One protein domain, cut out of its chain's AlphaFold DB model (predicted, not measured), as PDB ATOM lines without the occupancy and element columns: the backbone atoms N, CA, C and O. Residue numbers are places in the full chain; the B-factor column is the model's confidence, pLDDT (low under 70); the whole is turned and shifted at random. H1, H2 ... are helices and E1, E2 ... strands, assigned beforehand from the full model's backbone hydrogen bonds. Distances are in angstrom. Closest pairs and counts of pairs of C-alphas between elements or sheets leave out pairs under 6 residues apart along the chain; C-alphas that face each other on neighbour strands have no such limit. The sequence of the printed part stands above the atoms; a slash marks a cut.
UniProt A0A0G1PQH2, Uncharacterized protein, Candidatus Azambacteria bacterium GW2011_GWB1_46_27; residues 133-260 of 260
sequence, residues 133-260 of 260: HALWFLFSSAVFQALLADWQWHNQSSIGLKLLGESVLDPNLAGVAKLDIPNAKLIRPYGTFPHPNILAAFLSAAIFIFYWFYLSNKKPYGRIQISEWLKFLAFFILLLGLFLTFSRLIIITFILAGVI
ATOM      1  N   HIS A 133      -0.186 121.360  25.749       90.62
ATOM      2  CA  HIS A 133      -1.128 121.735  24.695       90.62
ATOM      3  C   HIS A 133      -2.333 120.793  24.689       90.62
ATOM      4  O   HIS A 133      -3.462 121.266  24.651       90.62
ATOM      5  N   ALA A 134      -2.122 119.477  24.796       93.38
ATOM      6  CA  ALA A 134      -3.226 118.517  24.865       93.38
ATOM      7  C   ALA A 134      -4.169 118.819  26.045       93.38
ATOM      8  O   ALA A 134      -5.379 118.915  25.858       93.38
ATOM      9  N   LEU A 135      -3.612 119.070  27.234       93.81
ATOM     10  CA  LEU A 135      -4.379 119.465  28.418       93.81
ATOM     11  C   LEU A 135      -5.118 120.793  28.218       93.81
ATOM     12  O   LEU A 135      -6.247 120.932  28.677       93.81
ATOM     13  N   TRP A 136      -4.527 121.752  27.503       92.56
ATOM     14  CA  TRP A 136      -5.194 123.010  27.170       92.56
ATOM     15  C   TRP A 136      -6.402 122.817  26.247       92.56
ATOM     16  O   TRP A 136      -7.455 123.409  26.480       92.56
ATOM     17  N   PHE A 137      -6.284 121.970  25.219       95.06
ATOM     18  CA  PHE A 137      -7.410 121.630  24.342       95.06
ATOM     19  C   PHE A 137      -8.504 120.869  25.100       95.06
ATOM     20  O   PHE A 137      -9.684 121.164  24.917       95.06
ATOM     21  N   LEU A 138      -8.127 119.960  26.004       96.62
ATOM     22  CA  LEU A 138      -9.075 119.253  26.866       96.62
ATOM     23  C   LEU A 138      -9.816 120.218  27.809       96.62
ATOM     24  O   LEU A 138     -11.040 120.172  27.902       96.62
ATOM     25  N   PHE A 139      -9.089 121.141  28.445       95.81
ATOM     26  CA  PHE A 139      -9.653 122.202  29.282       95.81
ATOM     27  C   PHE A 139     -10.599 123.116  28.494       95.81
ATOM     28  O   PHE A 139     -11.707 123.399  28.940       95.81
ATOM     29  N   SER A 140     -10.196 123.535  27.291       95.38
ATOM     30  CA  SER A 140     -11.031 124.368  26.415       95.38
ATOM     31  C   SER A 140     -12.331 123.654  26.035       95.38
ATOM     32  O   SER A 140     -13.394 124.272  26.018       95.38
ATOM     33  N   SER A 141     -12.261 122.342  25.789       97.25
ATOM     34  CA  SER A 141     -13.443 121.510  25.553       97.25
ATOM     35  C   SER A 141     -14.346 121.445  26.787       97.25
ATOM     36  O   SER A 141     -15.557 121.603  26.675       97.25
ATOM     37  N   ALA A 142     -13.783 121.318  27.989       97.88
ATOM     38  CA  ALA A 142     -14.556 121.340  29.231       97.88
ATOM     39  C   ALA A 142     -15.270 122.669  29.490       97.88
ATOM     40  O   ALA A 142     -16.430 122.656  29.896       97.88
ATOM     41  N   VAL A 143     -14.629 123.807  29.208       97.56
ATOM     42  CA  VAL A 143     -15.288 125.120  29.301       97.56
ATOM     43  C   VAL A 143     -16.469 125.192  28.334       97.56
ATOM     44  O   VAL A 143     -17.553 125.618  28.723       97.56
ATOM     45  N   PHE A 144     -16.297 124.708  27.099       97.19
ATOM     46  CA  PHE A 144     -17.390 124.616  26.132       97.19
ATOM     47  C   PHE A 144     -18.541 123.729  26.643       97.19
ATOM     48  O   PHE A 144     -19.700 124.135  26.591       97.19
ATOM     49  N   GLN A 145     -18.236 122.555  27.203       97.81
ATOM     50  CA  GLN A 145     -19.243 121.648  27.766       97.81
ATOM     51  C   GLN A 145     -19.978 122.246  28.973       97.81
ATOM     52  O   GLN A 145     -21.184 122.059  29.104       97.81
ATOM     53  N   ALA A 146     -19.282 122.991  29.834       97.69
ATOM     54  CA  ALA A 146     -19.893 123.679  30.967       97.69
ATOM     55  C   ALA A 146     -20.828 124.816  30.523       97.69
ATOM     56  O   ALA A 146     -21.915 124.946  31.077       97.69
ATOM     57  N   LEU A 147     -20.457 125.582  29.488       97.00
ATOM     58  CA  LEU A 147     -21.336 126.595  28.890       97.00
ATOM     59  C   LEU A 147     -22.606 125.971  28.299       97.00
ATOM     60  O   LEU A 147     -23.703 126.482  28.517       97.00
ATOM     61  N   LEU A 148     -22.475 124.849  27.581       96.06
ATOM     62  CA  LEU A 148     -23.642 124.115  27.085       96.06
ATOM     63  C   LEU A 148     -24.518 123.603  28.229       96.06
ATOM     64  O   LEU A 148     -25.740 123.679  28.143       96.06
ATOM     65  N   ALA A 149     -23.906 123.092  29.295       95.94
ATOM     66  CA  ALA A 149     -24.633 122.590  30.449       95.94
ATOM     67  C   ALA A 149     -25.423 123.694  31.171       95.94
ATOM     68  O   ALA A 149     -26.579 123.481  31.529       95.94
ATOM     69  N   ASP A 150     -24.832 124.877  31.340       95.44
ATOM     70  CA  ASP A 150     -25.513 126.040  31.917       95.44
ATOM     71  C   ASP A 150     -26.712 126.471  31.055       95.44
ATOM     72  O   ASP A 150     -27.822 126.676  31.553       95.44
ATOM     73  N   TRP A 151     -26.540 126.482  29.730       95.56
ATOM     74  CA  TRP A 151     -27.629 126.811  28.814       95.56
ATOM     75  C   TRP A 151     -28.757 125.764  28.829       95.56
ATOM     76  O   TRP A 151     -29.934 126.126  28.901       95.56
ATOM     77  N   GLN A 152     -28.423 124.468  28.843       95.00
ATOM     78  CA  GLN A 152     -29.400 123.380  29.002       95.00
ATOM     79  C   GLN A 152     -30.168 123.489  30.324       95.00
ATOM     80  O   GLN A 152     -31.374 123.248  30.360       95.00
ATOM     81  N   TRP A 153     -29.484 123.867  31.407       94.69
ATOM     82  CA  TRP A 153     -30.113 124.091  32.702       94.69
ATOM     83  C   TRP A 153     -31.083 125.274  32.664       94.69
ATOM     84  O   TRP A 153     -32.201 125.157  33.154       94.69
ATOM     85  N   HIS A 154     -30.716 126.400  32.057       93.88
ATOM     86  CA  HIS A 154     -31.625 127.545  31.998       93.88
ATOM     87  C   HIS A 154     -32.872 127.261  31.146       93.88
ATOM     88  O   HIS A 154     -33.989 127.589  31.543       93.88
ATOM     89  N   ASN A 155     -32.695 126.593  30.005       92.81
ATOM     90  CA  ASN A 155     -33.785 126.302  29.074       92.81
ATOM     91  C   ASN A 155     -34.614 125.066  29.441       92.81
ATOM     92  O   ASN A 155     -35.653 124.836  28.819       92.81
ATOM     93  N   GLN A 156     -34.132 124.235  30.370       93.19
ATOM     94  CA  GLN A 156     -34.755 122.961  30.753       93.19
ATOM     95  C   GLN A 156     -35.082 122.067  29.539       93.19
ATOM     96  O   GLN A 156     -36.084 121.354  29.517       93.19
ATOM     97  N   SER A 157     -34.233 122.121  28.512       91.62
ATOM     98  CA  SER A 157     -34.370 121.375  27.259       91.62
ATOM     99  C   SER A 157     -33.021 121.275  26.538       91.62
ATOM    100  O   SER A 157     -32.058 121.958  26.896       91.62
ATOM    101  N   SER A 158     -32.929 120.402  25.532       91.81
ATOM    102  CA  SER A 158     -31.760 120.353  24.643       91.81
ATOM    103  C   SER A 158     -31.718 121.576  23.724       91.81
ATOM    104  O   SER A 158     -32.752 121.998  23.210       91.81
ATOM    105  N   ILE A 159     -30.522 122.084  23.446       90.38
ATOM    106  CA  ILE A 159     -30.267 123.272  22.620       90.38
ATOM    107  C   ILE A 159     -30.527 122.987  21.129       90.38
ATOM    108  O   ILE A 159     -30.879 123.888  20.370       90.38
ATOM    109  N   GLY A 160     -30.383 121.732  20.697       88.44
ATOM    110  CA  GLY A 160     -30.571 121.301  19.309       88.44
ATOM    111  C   GLY A 160     -29.263 121.028  18.559       88.44
ATOM    112  O   GLY A 160     -29.276 120.850  17.341       88.44
ATOM    113  N   LEU A 161     -28.137 120.925  19.264       89.44
ATOM    114  CA  LEU A 161     -26.798 120.634  18.747       89.44
ATOM    115  C   LEU A 161     -26.609 119.140  18.437       89.44
ATOM    116  O   LEU A 161     -25.602 118.523  18.794       89.44
ATOM    117  N   LYS A 162     -27.561 118.550  17.708       85.12
ATOM    118  CA  LYS A 162     -27.539 117.128  17.323       85.12
ATOM    119  C   LYS A 162     -26.267 116.751  16.562       85.12
ATOM    120  O   LYS A 162     -25.749 115.654  16.739       85.12
ATOM    121  N   LEU A 163     -25.729 117.676  15.759       86.00
ATOM    122  CA  LEU A 163     -24.488 117.462  15.006       86.00
ATOM    123  C   LEU A 163     -23.268 117.248  15.920       86.00
ATOM    124  O   LEU A 163     -22.363 116.504  15.557       86.00
ATOM    125  N   LEU A 164     -23.260 117.856  17.110       86.81
ATOM    126  CA  LEU A 164     -22.207 117.693  18.123       86.81
ATOM    127  C   LEU A 164     -22.479 116.517  19.081       86.81
ATOM    128  O   LEU A 164     -21.747 116.323  20.051       86.81
ATOM    129  N   GLY A 165     -23.528 115.730  18.817       86.62
ATOM    130  CA  GLY A 165     -23.907 114.590  19.646       86.62
ATOM    131  C   GLY A 165     -24.677 114.973  20.907       86.62
ATOM    132  O   GLY A 165     -24.650 114.226  21.878       86.62
ATOM    133  N   GLU A 166     -25.346 116.129  20.932       90.44
ATOM    134  CA  GLU A 166     -26.203 116.491  22.062       90.44
ATOM    135  C   GLU A 166     -27.350 115.481  22.237       90.44
ATOM    136  O   GLU A 166     -28.063 115.151  21.285       90.44
ATOM    137  N   SER A 167     -27.536 115.011  23.474       86.12
ATOM    138  CA  SER A 167     -28.671 114.161  23.833       86.12
ATOM    139  C   SER A 167     -29.980 114.952  23.771       86.12
ATOM    140  O   SER A 167     -30.023 116.129  24.118       86.12
ATOM    141  N   VAL A 168     -31.073 114.305  23.362       86.88
ATOM    142  CA  VAL A 168     -32.402 114.931  23.405       86.88
ATOM    143  C   VAL A 168     -32.861 114.986  24.860       86.88
ATOM    144  O   VAL A 168     -33.004 113.951  25.509       86.88
ATOM    145  N   LEU A 169     -33.075 116.198  25.371       87.38
ATOM    146  CA  LEU A 169     -33.456 116.447  26.758       87.38
ATOM    147  C   LEU A 169     -34.835 117.094  26.797       87.38
ATOM    148  O   LEU A 169     -35.040 118.148  26.196       87.38
ATOM    149  N   ASP A 170     -35.752 116.470  27.533       86.69
ATOM    150  CA  ASP A 170     -37.090 116.996  27.794       86.69
ATOM    151  C   ASP A 170     -37.567 116.560  29.201       86.69
ATOM    152  O   ASP A 170     -37.311 115.413  29.608       86.69
ATOM    153  N   PRO A 171     -38.254 117.430  29.973       84.81
ATOM    154  CA  PRO A 171     -38.693 117.108  31.333       84.81
ATOM    155  C   PRO A 171     -39.707 115.959  31.401       84.81
ATOM    156  O   PRO A 171     -39.837 115.310  32.443       84.81
ATOM    157  N   ASN A 172     -40.390 115.645  30.300       85.31
ATOM    158  CA  ASN A 172     -41.388 114.582  30.188       85.31
ATOM    159  C   ASN A 172     -40.825 113.293  29.570       85.31
ATOM    160  O   ASN A 172     -41.415 112.228  29.744       85.31
ATOM    161  N   LEU A 173     -39.653 113.341  28.928       85.31
ATOM    162  CA  LEU A 173     -39.050 112.169  28.285       85.31
ATOM    163  C   LEU A 173     -38.508 111.166  29.316       85.31
ATOM    164  O   LEU A 173     -37.756 111.529  30.226       85.31
ATOM    165  N   ALA A 174     -38.886 109.893  29.196       79.75
ATOM    166  CA  ALA A 174     -38.356 108.826  30.045       79.75
ATOM    167  C   ALA A 174     -36.846 108.622  29.801       79.75
ATOM    168  O   ALA A 174     -36.371 108.762  28.680       79.75
ATOM    169  N   GLY A 175     -36.083 108.305  30.853       80.88
ATOM    170  CA  GLY A 175     -34.628 108.097  30.769       80.88
ATOM    171  C   GLY A 175     -33.768 109.363  30.903       80.88
ATOM    172  O   GLY A 175     -32.565 109.253  31.126       80.88
ATOM    173  N   VAL A 176     -34.363 110.562  30.854       87.50
ATOM    174  CA  VAL A 176     -33.661 111.815  31.184       87.50
ATOM    175  C   VAL A 176     -33.518 111.943  32.705       87.50
ATOM    176  O   VAL A 176     -34.484 111.769  33.450       87.50
ATOM    177  N   ALA A 177     -32.310 112.258  33.167       86.88
ATOM    178  CA  ALA A 177     -31.955 112.422  34.565       86.88
ATOM    179  C   ALA A 177     -32.520 113.741  35.089       86.88
ATOM    180  O   ALA A 177     -32.191 114.825  34.598       86.88
ATOM    181  N   LYS A 178     -33.371 113.637  36.108       90.69
ATOM    182  CA  LYS A 178     -34.157 114.752  36.635       90.69
ATOM    183  C   LYS A 178     -33.997 114.868  38.140       90.69
ATOM    184  O   LYS A 178     -33.614 113.915  38.819       90.69
ATOM    185  N   LEU A 179     -34.294 116.055  38.639       88.44
ATOM    186  CA  LEU A 179     -34.603 116.309  40.031       88.44
ATOM    187  C   LEU A 179     -36.119 116.394  40.159       88.44
ATOM    188  O   LEU A 179     -36.739 117.281  39.569       88.44
ATOM    189  N   ASP A 180     -36.697 115.472  40.921       86.56
ATOM    190  CA  ASP A 180     -38.112 115.513  41.270       86.56
ATOM    191  C   ASP A 180     -38.299 116.463  42.459       86.56
ATOM    192  O   ASP A 180     -37.858 116.196  43.578       86.56
ATOM    193  N   ILE A 181     -38.923 117.608  42.192       87.69
ATOM    194  CA  ILE A 181     -39.344 118.603  43.182       87.69
ATOM    195  C   ILE A 181     -40.871 118.474  43.305       87.69
ATOM    196  O   ILE A 181     -41.514 118.153  42.304       87.69
ATOM    197  N   PRO A 182     -41.491 118.730  44.476       81.88
ATOM    198  CA  PRO A 182     -42.915 118.458  44.708       81.88
ATOM    199  C   PRO A 182     -43.902 118.946  43.631       81.88
ATOM    200  O   PRO A 182     -44.957 118.340  43.490       81.88
ATOM    201  N   ASN A 183     -43.558 119.973  42.840       83.94
ATOM    202  CA  ASN A 183     -44.404 120.517  41.768       83.94
ATOM    203  C   ASN A 183     -43.702 120.659  40.401       83.94
ATOM    204  O   ASN A 183     -44.269 121.254  39.488       83.94
ATOM    205  N   ALA A 184     -42.463 120.182  40.246       84.50
ATOM    206  CA  ALA A 184     -41.699 120.370  39.011       84.50
ATOM    207  C   ALA A 184     -40.637 119.284  38.823       84.50
ATOM    208  O   ALA A 184     -40.100 118.740  39.787       84.50
ATOM    209  N   LYS A 185     -40.285 119.017  37.565       88.12
ATOM    210  CA  LYS A 185     -39.132 118.186  37.213       88.12
ATOM    211  C   LYS A 185     -38.085 119.067  36.566       88.12
ATOM    212  O   LYS A 185     -38.344 119.627  35.504       88.12
ATOM    213  N   LEU A 186     -36.923 119.178  37.202       92.19
ATOM    214  CA  LEU A 186     -35.795 119.910  36.635       92.19
ATOM    215  C   LEU A 186     -34.817 118.935  35.992       92.19
ATOM    216  O   LEU A 186     -34.409 117.954  36.613       92.19
ATOM    217  N   ILE A 187     -34.435 119.199  34.751       92.88
ATOM    218  CA  ILE A 187     -33.432 118.427  34.029       92.88
ATOM    219  C   ILE A 187     -32.061 118.723  34.620       92.88
ATOM    220  O   ILE A 187     -31.682 119.873  34.822       92.88
ATOM    221  N   ARG A 188     -31.285 117.670  34.856       94.50
ATOM    222  CA  ARG A 188     -29.854 117.793  35.130       94.50
ATOM    223  C   ARG A 188     -29.145 117.923  33.782       94.50
ATOM    224  O   ARG A 188     -29.418 117.081  32.938       94.50
ATOM    225  N   PRO A 189     -28.273 118.911  33.541       95.19
ATOM    226  CA  PRO A 189     -27.668 119.143  32.234       95.19
ATOM    227  C   PRO A 189     -26.594 118.105  31.887       95.19
ATOM    228  O   PRO A 189     -25.936 117.540  32.764       95.19
ATOM    229  N   TYR A 190     -26.431 117.847  30.590       93.94
ATOM    230  CA  TYR A 190     -25.603 116.768  30.041       93.94
ATOM    231  C   TYR A 190     -24.406 117.313  29.249       93.94
ATOM    232  O   TYR A 190     -23.431 116.591  29.036       93.94
ATOM    233  N   GLY A 191     -24.460 118.568  28.790       94.12
ATOM    234  CA  GLY A 191     -23.605 119.026  27.696       94.12
ATOM    235  C   GLY A 191     -23.858 118.143  26.472       94.12
ATOM    236  O   GLY A 191     -25.008 117.910  26.099       94.12
ATOM    237  N   THR A 192     -22.801 117.578  25.897       94.69
ATOM    238  CA  THR A 192     -22.893 116.540  24.854       94.69
ATOM    239  C   THR A 192     -22.667 115.123  25.378       94.69
ATOM    240  O   THR A 192     -22.571 114.197  24.581       94.69
ATOM    241  N   PHE A 193     -22.566 114.919  26.694       94.31
ATOM    242  CA  PHE A 193     -22.428 113.582  27.275       94.31
ATOM    243  C   PHE A 193     -23.772 112.835  27.304       94.31
ATOM    244  O   PHE A 193     -24.829 113.457  27.240       94.31
ATOM    245  N   PRO A 194     -23.766 111.499  27.457       90.94
ATOM    246  CA  PRO A 194     -25.000 110.722  27.549       90.94
ATOM    247  C   PRO A 194     -25.608 110.741  28.961       90.94
ATOM    248  O   PRO A 194     -26.702 110.222  29.164       90.94
ATOM    249  N   HIS A 195     -24.914 111.304  29.961       93.12
ATOM    250  CA  HIS A 195     -25.408 111.387  31.338       93.12
ATOM    251  C   HIS A 195     -24.715 112.513  32.144       93.12
ATOM    252  O   HIS A 195     -23.499 112.688  32.004       93.12
ATOM    253  N   PRO A 196     -25.411 113.207  33.074       95.44
ATOM    254  CA  PRO A 196     -24.861 114.317  33.868       95.44
ATOM    255  C   PRO A 196     -23.689 113.904  34.761       95.44
ATOM    256  O   PRO A 196     -22.782 114.691  35.004       95.44
ATOM    257  N   ASN A 197     -23.670 112.658  35.248       96.62
ATOM    258  CA  ASN A 197     -22.535 112.160  36.036       96.62
ATOM    259  C   ASN A 197     -21.249 112.076  35.193       96.62
ATOM    260  O   ASN A 197     -20.171 112.342  35.704       96.62
ATOM    261  N   ILE A 198     -21.340 111.731  33.906       96.06
ATOM    262  CA  ILE A 198     -20.144 111.640  33.055       96.06
ATOM    263  C   ILE A 198     -19.607 113.048  32.782       96.06
ATOM    264  O   ILE A 198     -18.406 113.277  32.921       96.06
ATOM    265  N   LEU A 199     -20.504 114.006  32.512       97.00
ATOM    266  CA  LEU A 199     -20.147 115.422  32.443       97.00
ATOM    267  C   LEU A 199     -19.458 115.881  33.737       97.00
ATOM    268  O   LEU A 199     -18.391 116.482  33.677       97.00
ATOM    269  N   ALA A 200     -20.012 115.562  34.909       97.44
ATOM    270  CA  ALA A 200     -19.434 115.951  36.195       97.44
ATOM    271  C   ALA A 200     -18.006 115.413  36.388       97.44
ATOM    272  O   ALA A 200     -17.125 116.147  36.837       97.44
ATOM    273  N   ALA A 201     -17.757 114.148  36.028       96.94
ATOM    274  CA  ALA A 201     -16.422 113.554  36.103       96.94
ATOM    275  C   ALA A 201     -15.442 114.288  35.176       96.94
ATOM    276  O   ALA A 201     -14.326 114.617  35.578       96.94
ATOM    277  N   PHE A 202     -15.888 114.600  33.956       97.56
ATOM    278  CA  PHE A 202     -15.098 115.338  32.979       97.56
ATOM    279  C   PHE A 202     -14.763 116.765  33.444       97.56
ATOM    280  O   PHE A 202     -13.600 117.168  33.398       97.56
ATOM    281  N   LEU A 203     -15.749 117.508  33.958       97.69
ATOM    282  CA  LEU A 203     -15.545 118.854  34.501       97.69
ATOM    283  C   LEU A 203     -14.620 118.841  35.724       97.69
ATOM    284  O   LEU A 203     -13.744 119.695  35.833       97.69
ATOM    285  N   SER A 204     -14.747 117.840  36.601       96.88
ATOM    286  CA  SER A 204     -13.859 117.676  37.763       96.88
ATOM    287  C   SER A 204     -12.399 117.504  37.332       96.88
ATOM    288  O   SER A 204     -11.514 118.185  37.848       96.88
ATOM    289  N   ALA A 205     -12.136 116.654  36.332       96.38
ATOM    290  CA  ALA A 205     -10.796 116.492  35.770       96.38
ATOM    291  C   ALA A 205     -10.271 117.798  35.143       96.38
ATOM    292  O   ALA A 205      -9.112 118.161  35.343       96.38
ATOM    293  N   ALA A 206     -11.124 118.542  34.433       96.88
ATOM    294  CA  ALA A 206     -10.755 119.829  33.845       96.88
ATOM    295  C   ALA A 206     -10.398 120.896  34.891       96.88
ATOM    296  O   ALA A 206      -9.486 121.692  34.668       96.88
ATOM    297  N   ILE A 207     -11.061 120.886  36.049       96.25
ATOM    298  CA  ILE A 207     -10.719 121.771  37.165       96.25
ATOM    299  C   ILE A 207      -9.328 121.433  37.729       96.25
ATOM    300  O   ILE A 207      -8.523 122.336  37.955       96.25
ATOM    301  N   PHE A 208      -8.971 120.153  37.869       95.19
ATOM    302  CA  PHE A 208      -7.603 119.779  38.258       95.19
ATOM    303  C   PHE A 208      -6.557 120.174  37.207       95.19
ATOM    304  O   PHE A 208      -5.453 120.592  37.556       95.19
ATOM    305  N   ILE A 209      -6.904 120.114  35.918       94.25
ATOM    306  CA  ILE A 209      -6.044 120.624  34.841       94.25
ATOM    307  C   ILE A 209      -5.820 122.133  34.991       94.25
ATOM    308  O   ILE A 209      -4.690 122.602  34.841       94.25
ATOM    309  N   PHE A 210      -6.865 122.893  35.328       92.88
ATOM    310  CA  PHE A 210      -6.742 124.318  35.629       92.88
ATOM    311  C   PHE A 210      -5.782 124.570  36.797       92.88
ATOM    312  O   PHE A 210      -4.866 125.383  36.658       92.88
ATOM    313  N   TYR A 211      -5.927 123.834  37.906       91.19
ATOM    314  CA  TYR A 211      -5.005 123.938  39.041       91.19
ATOM    315  C   TYR A 211      -3.566 123.620  38.646       91.19
ATOM    316  O   TYR A 211      -2.657 124.359  39.017       91.19
ATOM    317  N   TRP A 212      -3.345 122.586  37.833       90.44
ATOM    318  CA  TRP A 212      -2.009 122.260  37.344       90.44
ATOM    319  C   TRP A 212      -1.388 123.412  36.545       90.44
ATOM    320  O   TRP A 212      -0.227 123.751  36.780       90.44
ATOM    321  N   PHE A 213      -2.138 124.055  35.642       89.19
ATOM    322  CA  PHE A 213      -1.645 125.221  34.898       89.19
ATOM    323  C   PHE A 213      -1.352 126.417  35.801       89.19
ATOM    324  O   PHE A 213      -0.317 127.065  35.631       89.19
ATOM    325  N   TYR A 214      -2.249 126.692  36.751       86.38
ATOM    326  CA  TYR A 214      -2.128 127.812  37.675       86.38
ATOM    327  C   TYR A 214      -0.917 127.650  38.604       86.38
ATOM    328  O   TYR A 214      -0.087 128.550  38.695       86.38
ATOM    329  N   LEU A 215      -0.751 126.475  39.219       86.19
ATOM    330  CA  LEU A 215       0.350 126.187  40.144       86.19
ATOM    331  C   LEU A 215       1.699 126.032  39.433       86.19
ATOM    332  O   LEU A 215       2.726 126.473  39.940       86.19
ATOM    333  N   SER A 216       1.718 125.424  38.243       82.12
ATOM    334  CA  SER A 216       2.977 125.167  37.534       82.12
ATOM    335  C   SER A 216       3.556 126.414  36.858       82.12
ATOM    336  O   SER A 216       4.636 126.324  36.270       82.12
ATOM    337  N   ASN A 217       2.831 127.543  36.836       73.38
ATOM    338  CA  ASN A 217       3.139 128.729  36.021       73.38
ATOM    339  C   ASN A 217       3.428 128.399  34.538       73.38
ATOM    340  O   ASN A 217       4.066 129.170  33.811       73.38
ATOM    341  N   LYS A 218       2.968 127.234  34.062       70.25
ATOM    342  CA  LYS A 218       3.206 126.771  32.697       70.25
ATOM    343  C   LYS A 218       2.248 127.491  31.772       70.25
ATOM    344  O   LYS A 218       1.035 127.359  31.891       70.25
ATOM    345  N   LYS A 219       2.799 128.224  30.807       67.94
ATOM    346  CA  LYS A 219       1.991 128.841  29.756       67.94
ATOM    347  C   LYS A 219       1.619 127.763  28.727       67.94
ATOM    348  O   LYS A 219       2.529 127.181  28.133       67.94
ATOM    349  N   PRO A 220       0.320 127.483  28.510       59.97
ATOM    350  CA  PRO A 220      -0.132 126.420  27.610       59.97
ATOM    351  C   PRO A 220       0.258 126.683  26.151       59.97
ATOM    352  O   PRO A 220       0.534 125.741  25.415       59.97
ATOM    353  N   TYR A 221       0.330 127.958  25.756       59.31
ATOM    354  CA  TYR A 221       0.722 128.401  24.422       59.31
ATOM    355  C   TYR A 221       1.636 129.626  24.539       59.31
ATOM    356  O   TYR A 221       1.317 130.585  25.244       59.31
ATOM    357  N   GLY A 222       2.797 129.594  23.881       55.81
ATOM    358  CA  GLY A 222       3.772 130.687  23.923       55.81
ATOM    359  C   GLY A 222       3.149 132.044  23.569       55.81
ATOM    360  O   GLY A 222       2.341 132.142  22.651       55.81
ATOM    361  N   ARG A 223       3.536 133.085  24.321       55.75
ATOM    362  CA  ARG A 223       3.127 134.504  24.206       55.75
ATOM    363  C   ARG A 223       1.635 134.855  24.340       55.75
ATOM    364  O   ARG A 223       1.369 136.033  24.550       55.75
ATOM    365  N   ILE A 224       0.683 133.918  24.295       65.31
ATOM    366  CA  ILE A 224      -0.734 134.254  24.515       65.31
ATOM    367  C   ILE A 224      -0.934 134.621  25.987       65.31
ATOM    368  O   ILE A 224      -0.869 133.774  26.881       65.31
ATOM    369  N   GLN A 225      -1.144 135.910  26.242       70.69
ATOM    370  CA  GLN A 225      -1.423 136.435  27.569       70.69
ATOM    371  C   GLN A 225      -2.937 136.473  27.767       70.69
ATOM    372  O   GLN A 225      -3.617 137.401  27.345       70.69
ATOM    373  N   ILE A 226      -3.467 135.419  28.381       77.88
ATOM    374  CA  ILE A 226      -4.863 135.379  28.820       77.88
ATOM    375  C   ILE A 226      -4.957 136.211  30.096       77.88
ATOM    376  O   ILE A 226      -4.166 135.996  31.020       77.88
ATOM    377  N   SER A 227      -5.894 137.160  30.140       85.12
ATOM    378  CA  SER A 227      -6.115 137.982  31.328       85.12
ATOM    379  C   SER A 227      -6.528 137.109  32.518       85.12
ATOM    380  O   SER A 227      -7.228 136.108  32.353       85.12
ATOM    381  N   GLU A 228      -6.114 137.488  33.728       86.00
ATOM    382  CA  GLU A 228      -6.488 136.748  34.944       86.00
ATOM    383  C   GLU A 228      -8.013 136.673  35.105       86.00
ATOM    384  O   GLU A 228      -8.549 135.621  35.437       86.00
ATOM    385  N   TRP A 229      -8.727 137.741  34.740       88.38
ATOM    386  CA  TRP A 229     -10.192 137.768  34.730       88.38
ATOM    387  C   TRP A 229     -10.814 136.665  33.866       88.38
ATOM    388  O   TRP A 229     -11.749 136.007  34.311       88.38
ATOM    389  N   LEU A 230     -10.287 136.409  32.662       88.81
ATOM    390  CA  LEU A 230     -10.794 135.335  31.799       88.81
ATOM    391  C   LEU A 230     -10.523 133.945  32.384       88.81
ATOM    392  O   LEU A 230     -11.350 133.048  32.237       88.81
ATOM    393  N   LYS A 231      -9.391 133.762  33.075       89.12
ATOM    394  CA  LYS A 231      -9.082 132.502  33.767       89.12
ATOM    395  C   LYS A 231     -10.055 132.251  34.917       89.12
ATOM    396  O   LYS A 231     -10.592 131.151  35.018       89.12
ATOM    397  N   PHE A 232     -10.317 133.269  35.741       91.31
ATOM    398  CA  PHE A 232     -11.297 133.183  36.826       91.31
ATOM    399  C   PHE A 232     -12.711 132.946  36.306       91.31
ATOM    400  O   PHE A 232     -13.428 132.120  36.865       91.31
ATOM    401  N   LEU A 233     -13.095 133.600  35.206       94.69
ATOM    402  CA  LEU A 233     -14.384 133.370  34.563       94.69
ATOM    403  C   LEU A 233     -14.518 131.918  34.082       94.69
ATOM    404  O   LEU A 233     -15.521 131.273  34.373       94.69
ATOM    405  N   ALA A 234     -13.502 131.377  33.403       94.38
ATOM    406  CA  ALA A 234     -13.507 129.983  32.960       94.38
ATOM    407  C   ALA A 234     -13.609 129.005  34.143       94.38
ATOM    408  O   ALA A 234     -14.389 128.058  34.096       94.38
ATOM    409  N   PHE A 235     -12.865 129.256  35.223       95.00
ATOM    410  CA  PHE A 235     -12.941 128.458  36.445       95.00
ATOM    411  C   PHE A 235     -14.329 128.518  37.100       95.00
ATOM    412  O   PHE A 235     -14.879 127.481  37.467       95.00
ATOM    413  N   PHE A 236     -14.927 129.709  37.187       96.62
ATOM    414  CA  PHE A 236     -16.281 129.891  37.703       96.62
ATOM    415  C   PHE A 236     -17.315 129.121  36.874       96.62
ATOM    416  O   PHE A 236     -18.131 128.400  37.440       96.62
ATOM    417  N   ILE A 237     -17.238 129.204  35.540       97.38
ATOM    418  CA  ILE A 237     -18.115 128.460  34.625       97.38
ATOM    419  C   ILE A 237     -17.990 126.946  34.853       97.38
ATOM    420  O   ILE A 237     -19.002 126.250  34.908       97.38
ATOM    421  N   LEU A 238     -16.771 126.424  35.029       97.31
ATOM    422  CA  LEU A 238     -16.555 125.000  35.301       97.31
ATOM    423  C   LEU A 238     -17.155 124.564  36.644       97.31
ATOM    424  O   LEU A 238     -17.797 123.515  36.707       97.31
ATOM    425  N   LEU A 239     -16.967 125.357  37.704       96.75
ATOM    426  CA  LEU A 239     -17.549 125.079  39.019       96.75
ATOM    427  C   LEU A 239     -19.078 125.131  38.990       96.75
ATOM    428  O   LEU A 239     -19.726 124.243  39.548       96.75
ATOM    429  N   LEU A 240     -19.646 126.136  38.320       97.19
ATOM    430  CA  LEU A 240     -21.087 126.257  38.135       97.19
ATOM    431  C   LEU A 240     -21.628 125.039  37.379       97.19
ATOM    432  O   LEU A 240     -22.531 124.372  37.872       97.19
ATOM    433  N   GLY A 241     -21.019 124.685  36.243       96.75
ATOM    434  CA  GLY A 241     -21.396 123.505  35.467       96.75
ATOM    435  C   GLY A 241     -21.330 122.214  36.288       96.75
ATOM    436  O   GLY A 241     -22.273 121.423  36.262       96.75
ATOM    437  N   LEU A 242     -20.263 122.019  37.076       97.06
ATOM    438  CA  LEU A 242     -20.118 120.863  37.965       97.06
ATOM    439  C   LEU A 242     -21.247 120.810  39.001       97.06
ATOM    440  O   LEU A 242     -21.859 119.755  39.182       97.06
ATOM    441  N   PHE A 243     -21.550 121.934  39.650       96.44
ATOM    442  CA  PHE A 243     -22.632 122.031  40.626       96.44
ATOM    443  C   PHE A 243     -23.996 121.712  39.998       96.44
ATOM    444  O   PHE A 243     -24.740 120.881  40.526       96.44
ATOM    445  N   LEU A 244     -24.280 122.284  38.823       95.75
ATOM    446  CA  LEU A 244     -25.531 122.079  38.090       95.75
ATOM    447  C   LEU A 244     -25.738 120.630  37.638       95.75
ATOM    448  O   LEU A 244     -26.875 120.224  37.429       95.75
ATOM    449  N   THR A 245     -24.693 119.801  37.538       95.81
ATOM    450  CA  THR A 245     -24.879 118.365  37.249       95.81
ATOM    451  C   THR A 245     -25.618 117.609  38.361       95.81
ATOM    452  O   THR A 245     -26.124 116.505  38.125       95.81
ATOM    453  N   PHE A 246     -25.642 118.145  39.590       94.31
ATOM    454  CA  PHE A 246     -26.157 117.494  40.803       94.31
ATOM    455  C   PHE A 246     -25.598 116.078  41.046       94.31
ATOM    456  O   PHE A 246     -26.255 115.221  41.644       94.31
ATOM    457  N   SER A 247     -24.377 115.794  40.578       94.94
ATOM    458  CA  SER A 247     -23.735 114.495  40.782       94.94
ATOM    459  C   SER A 247     -23.094 114.398  42.168       94.94
ATOM    460  O   SER A 247     -21.900 114.630  42.335       94.94
ATOM    461  N   ARG A 248     -23.898 114.053  43.185       92.94
ATOM    462  CA  ARG A 248     -23.482 114.039  44.604       92.94
ATOM    463  C   ARG A 248     -22.165 113.297  44.840       92.94
ATOM    464  O   ARG A 248     -21.272 113.842  45.474       92.94
ATOM    465  N   LEU A 249     -22.036 112.081  44.304       94.12
ATOM    466  CA  LEU A 249     -20.831 111.264  44.473       94.12
ATOM    467  C   LEU A 249     -19.595 111.944  43.884       94.12
ATOM    468  O   LEU A 249     -18.562 111.989  44.534       94.12
ATOM    469  N   ILE A 250     -19.706 112.510  42.683       95.12
ATOM    470  CA  ILE A 250     -18.566 113.131  42.005       95.12
ATOM    471  C   ILE A 250     -18.180 114.442  42.682       95.12
ATOM    472  O   ILE A 250     -16.996 114.690  42.861       95.12
ATOM    473  N   ILE A 251     -19.157 115.238  43.121       94.75
ATOM    474  CA  ILE A 251     -18.903 116.463  43.886       94.75
ATOM    475  C   ILE A 251     -18.181 116.129  45.199       94.75
ATOM    476  O   ILE A 251     -17.182 116.765  45.516       94.75
ATOM    477  N   ILE A 252     -18.628 115.103  45.931       95.12
ATOM    478  CA  ILE A 252     -17.958 114.657  47.163       95.12
ATOM    479  C   ILE A 252     -16.527 114.196  46.861       95.12
ATOM    480  O   ILE A 252     -15.594 114.652  47.517       95.12
ATOM    481  N   THR A 253     -16.334 113.346  45.849       94.31
ATOM    482  CA  THR A 253     -14.998 112.879  45.448       94.31
ATOM    483  C   THR A 253     -14.093 114.036  45.029       94.31
ATOM    484  O   THR A 253     -12.926 114.051  45.402       94.31
ATOM    485  N   PHE A 254     -14.616 115.022  44.297       94.62
ATOM    486  CA  PHE A 254     -13.879 116.220  43.899       94.62
ATOM    487  C   PHE A 254     -13.422 117.034  45.115       94.62
ATOM    488  O   PHE A 254     -12.254 117.405  45.186       94.62
ATOM    489  N   ILE A 255     -14.310 117.262  46.089       93.50
ATOM    490  CA  ILE A 255     -13.968 117.980  47.324       93.50
ATOM    491  C   ILE A 255     -12.892 117.216  48.102       93.50
ATOM    492  O   ILE A 255     -11.894 117.814  48.489       93.50
ATOM    493  N   LEU A 256     -13.053 115.902  48.289       93.44
ATOM    494  CA  LEU A 256     -12.066 115.075  48.991       93.44
ATOM    495  C   LEU A 256     -10.704 115.092  48.290       93.44
ATOM    496  O   LEU A 256      -9.684 115.273  48.946       93.44
ATOM    497  N   ALA A 257     -10.684 114.960  46.963       91.56
ATOM    498  CA  ALA A 257      -9.459 115.001  46.173       91.56
ATOM    499  C   ALA A 257      -8.782 116.383  46.165       91.56
ATOM    500  O   ALA A 257      -7.593 116.457  45.893       91.56
ATOM    501  N   GLY A 258      -9.516 117.466  46.440       85.81
ATOM    502  CA  GLY A 258      -8.948 118.810  46.572       85.81
ATOM    503  C   GLY A 258      -8.380 119.129  47.960       85.81
ATOM    504  O   GLY A 258      -7.663 120.115  48.097       85.81
ATOM    505  N   VAL A 259      -8.720 118.339  48.984       82.50
ATOM    506  CA  VAL A 259      -8.217 118.498  50.364       82.50
ATOM    507  C   VAL A 259      -6.910 117.726  50.592       82.50
ATOM    508  O   VAL A 259      -6.156 118.074  51.500       82.50
ATOM    509  N   ILE A 260      -6.656 116.690  49.785       65.31
ATOM    510  CA  ILE A 260      -5.434 115.865  49.799       65.31
ATOM    511  C   ILE A 260      -4.341 116.545  48.972       65.31
ATOM    512  O   ILE A 260      -3.189 116.583  49.460       65.31
TER     513      ILE A 260
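This is residues 133 to 260 of the 260 residues of an uncharacterized protein of Candidatus Azambacteria bacterium GW2011_GWB1_46_27 (UniProt A0A0G1PQH2). Helices H2 and H3 lie side by side as a hairpin, with H1 crossing one side and H4 along H2 on the opposite side; strand hairpin E1-E2 lies at one end of the longest axis. The printed part has 128 residues, mostly helix by class, in the order H1 E1 E2 H2 H3 H4, with E1 and E2 antiparallel. It is compact, radius of gyration of the C-alphas 15.6 A, spanning 49 by 35 by 22 A.

Find C-alpha 133 at (-1.128, 121.735, 24.695); H1 runs 33.3 A to residue 155. Next come E1, 178 to 181, E2, 184 to 187, H2, 196 to 215, 28.6 A, H3, 228 to 244, 24.2 A, and H4, 248 to 259, ending at (-8.217, 118.498, 50.364).

Hub H2 touches H1 (closest C-alphas Phe 139 and Ala 206, 5.3 A), H3 (Ala 200 and Leu 242, 5.3 A) and H4 (Ala 201 and Ile 250, 6.3 A). H1 touches H3 at a steep tilt of 55 degrees, closest C-alphas Ala 146 and Gly 241, 4.7 A. N 179 and O 186 of hairpin E1-E2 are 2.8 A apart. In H1, H2, H3 and H4 every O i to N i+4 pair is within hydrogen-bond range.

The printed part has no cut. Links H1 to E1 and H2 to H3 are long. Residues 219 to 224 and 260 have pLDDT under 70.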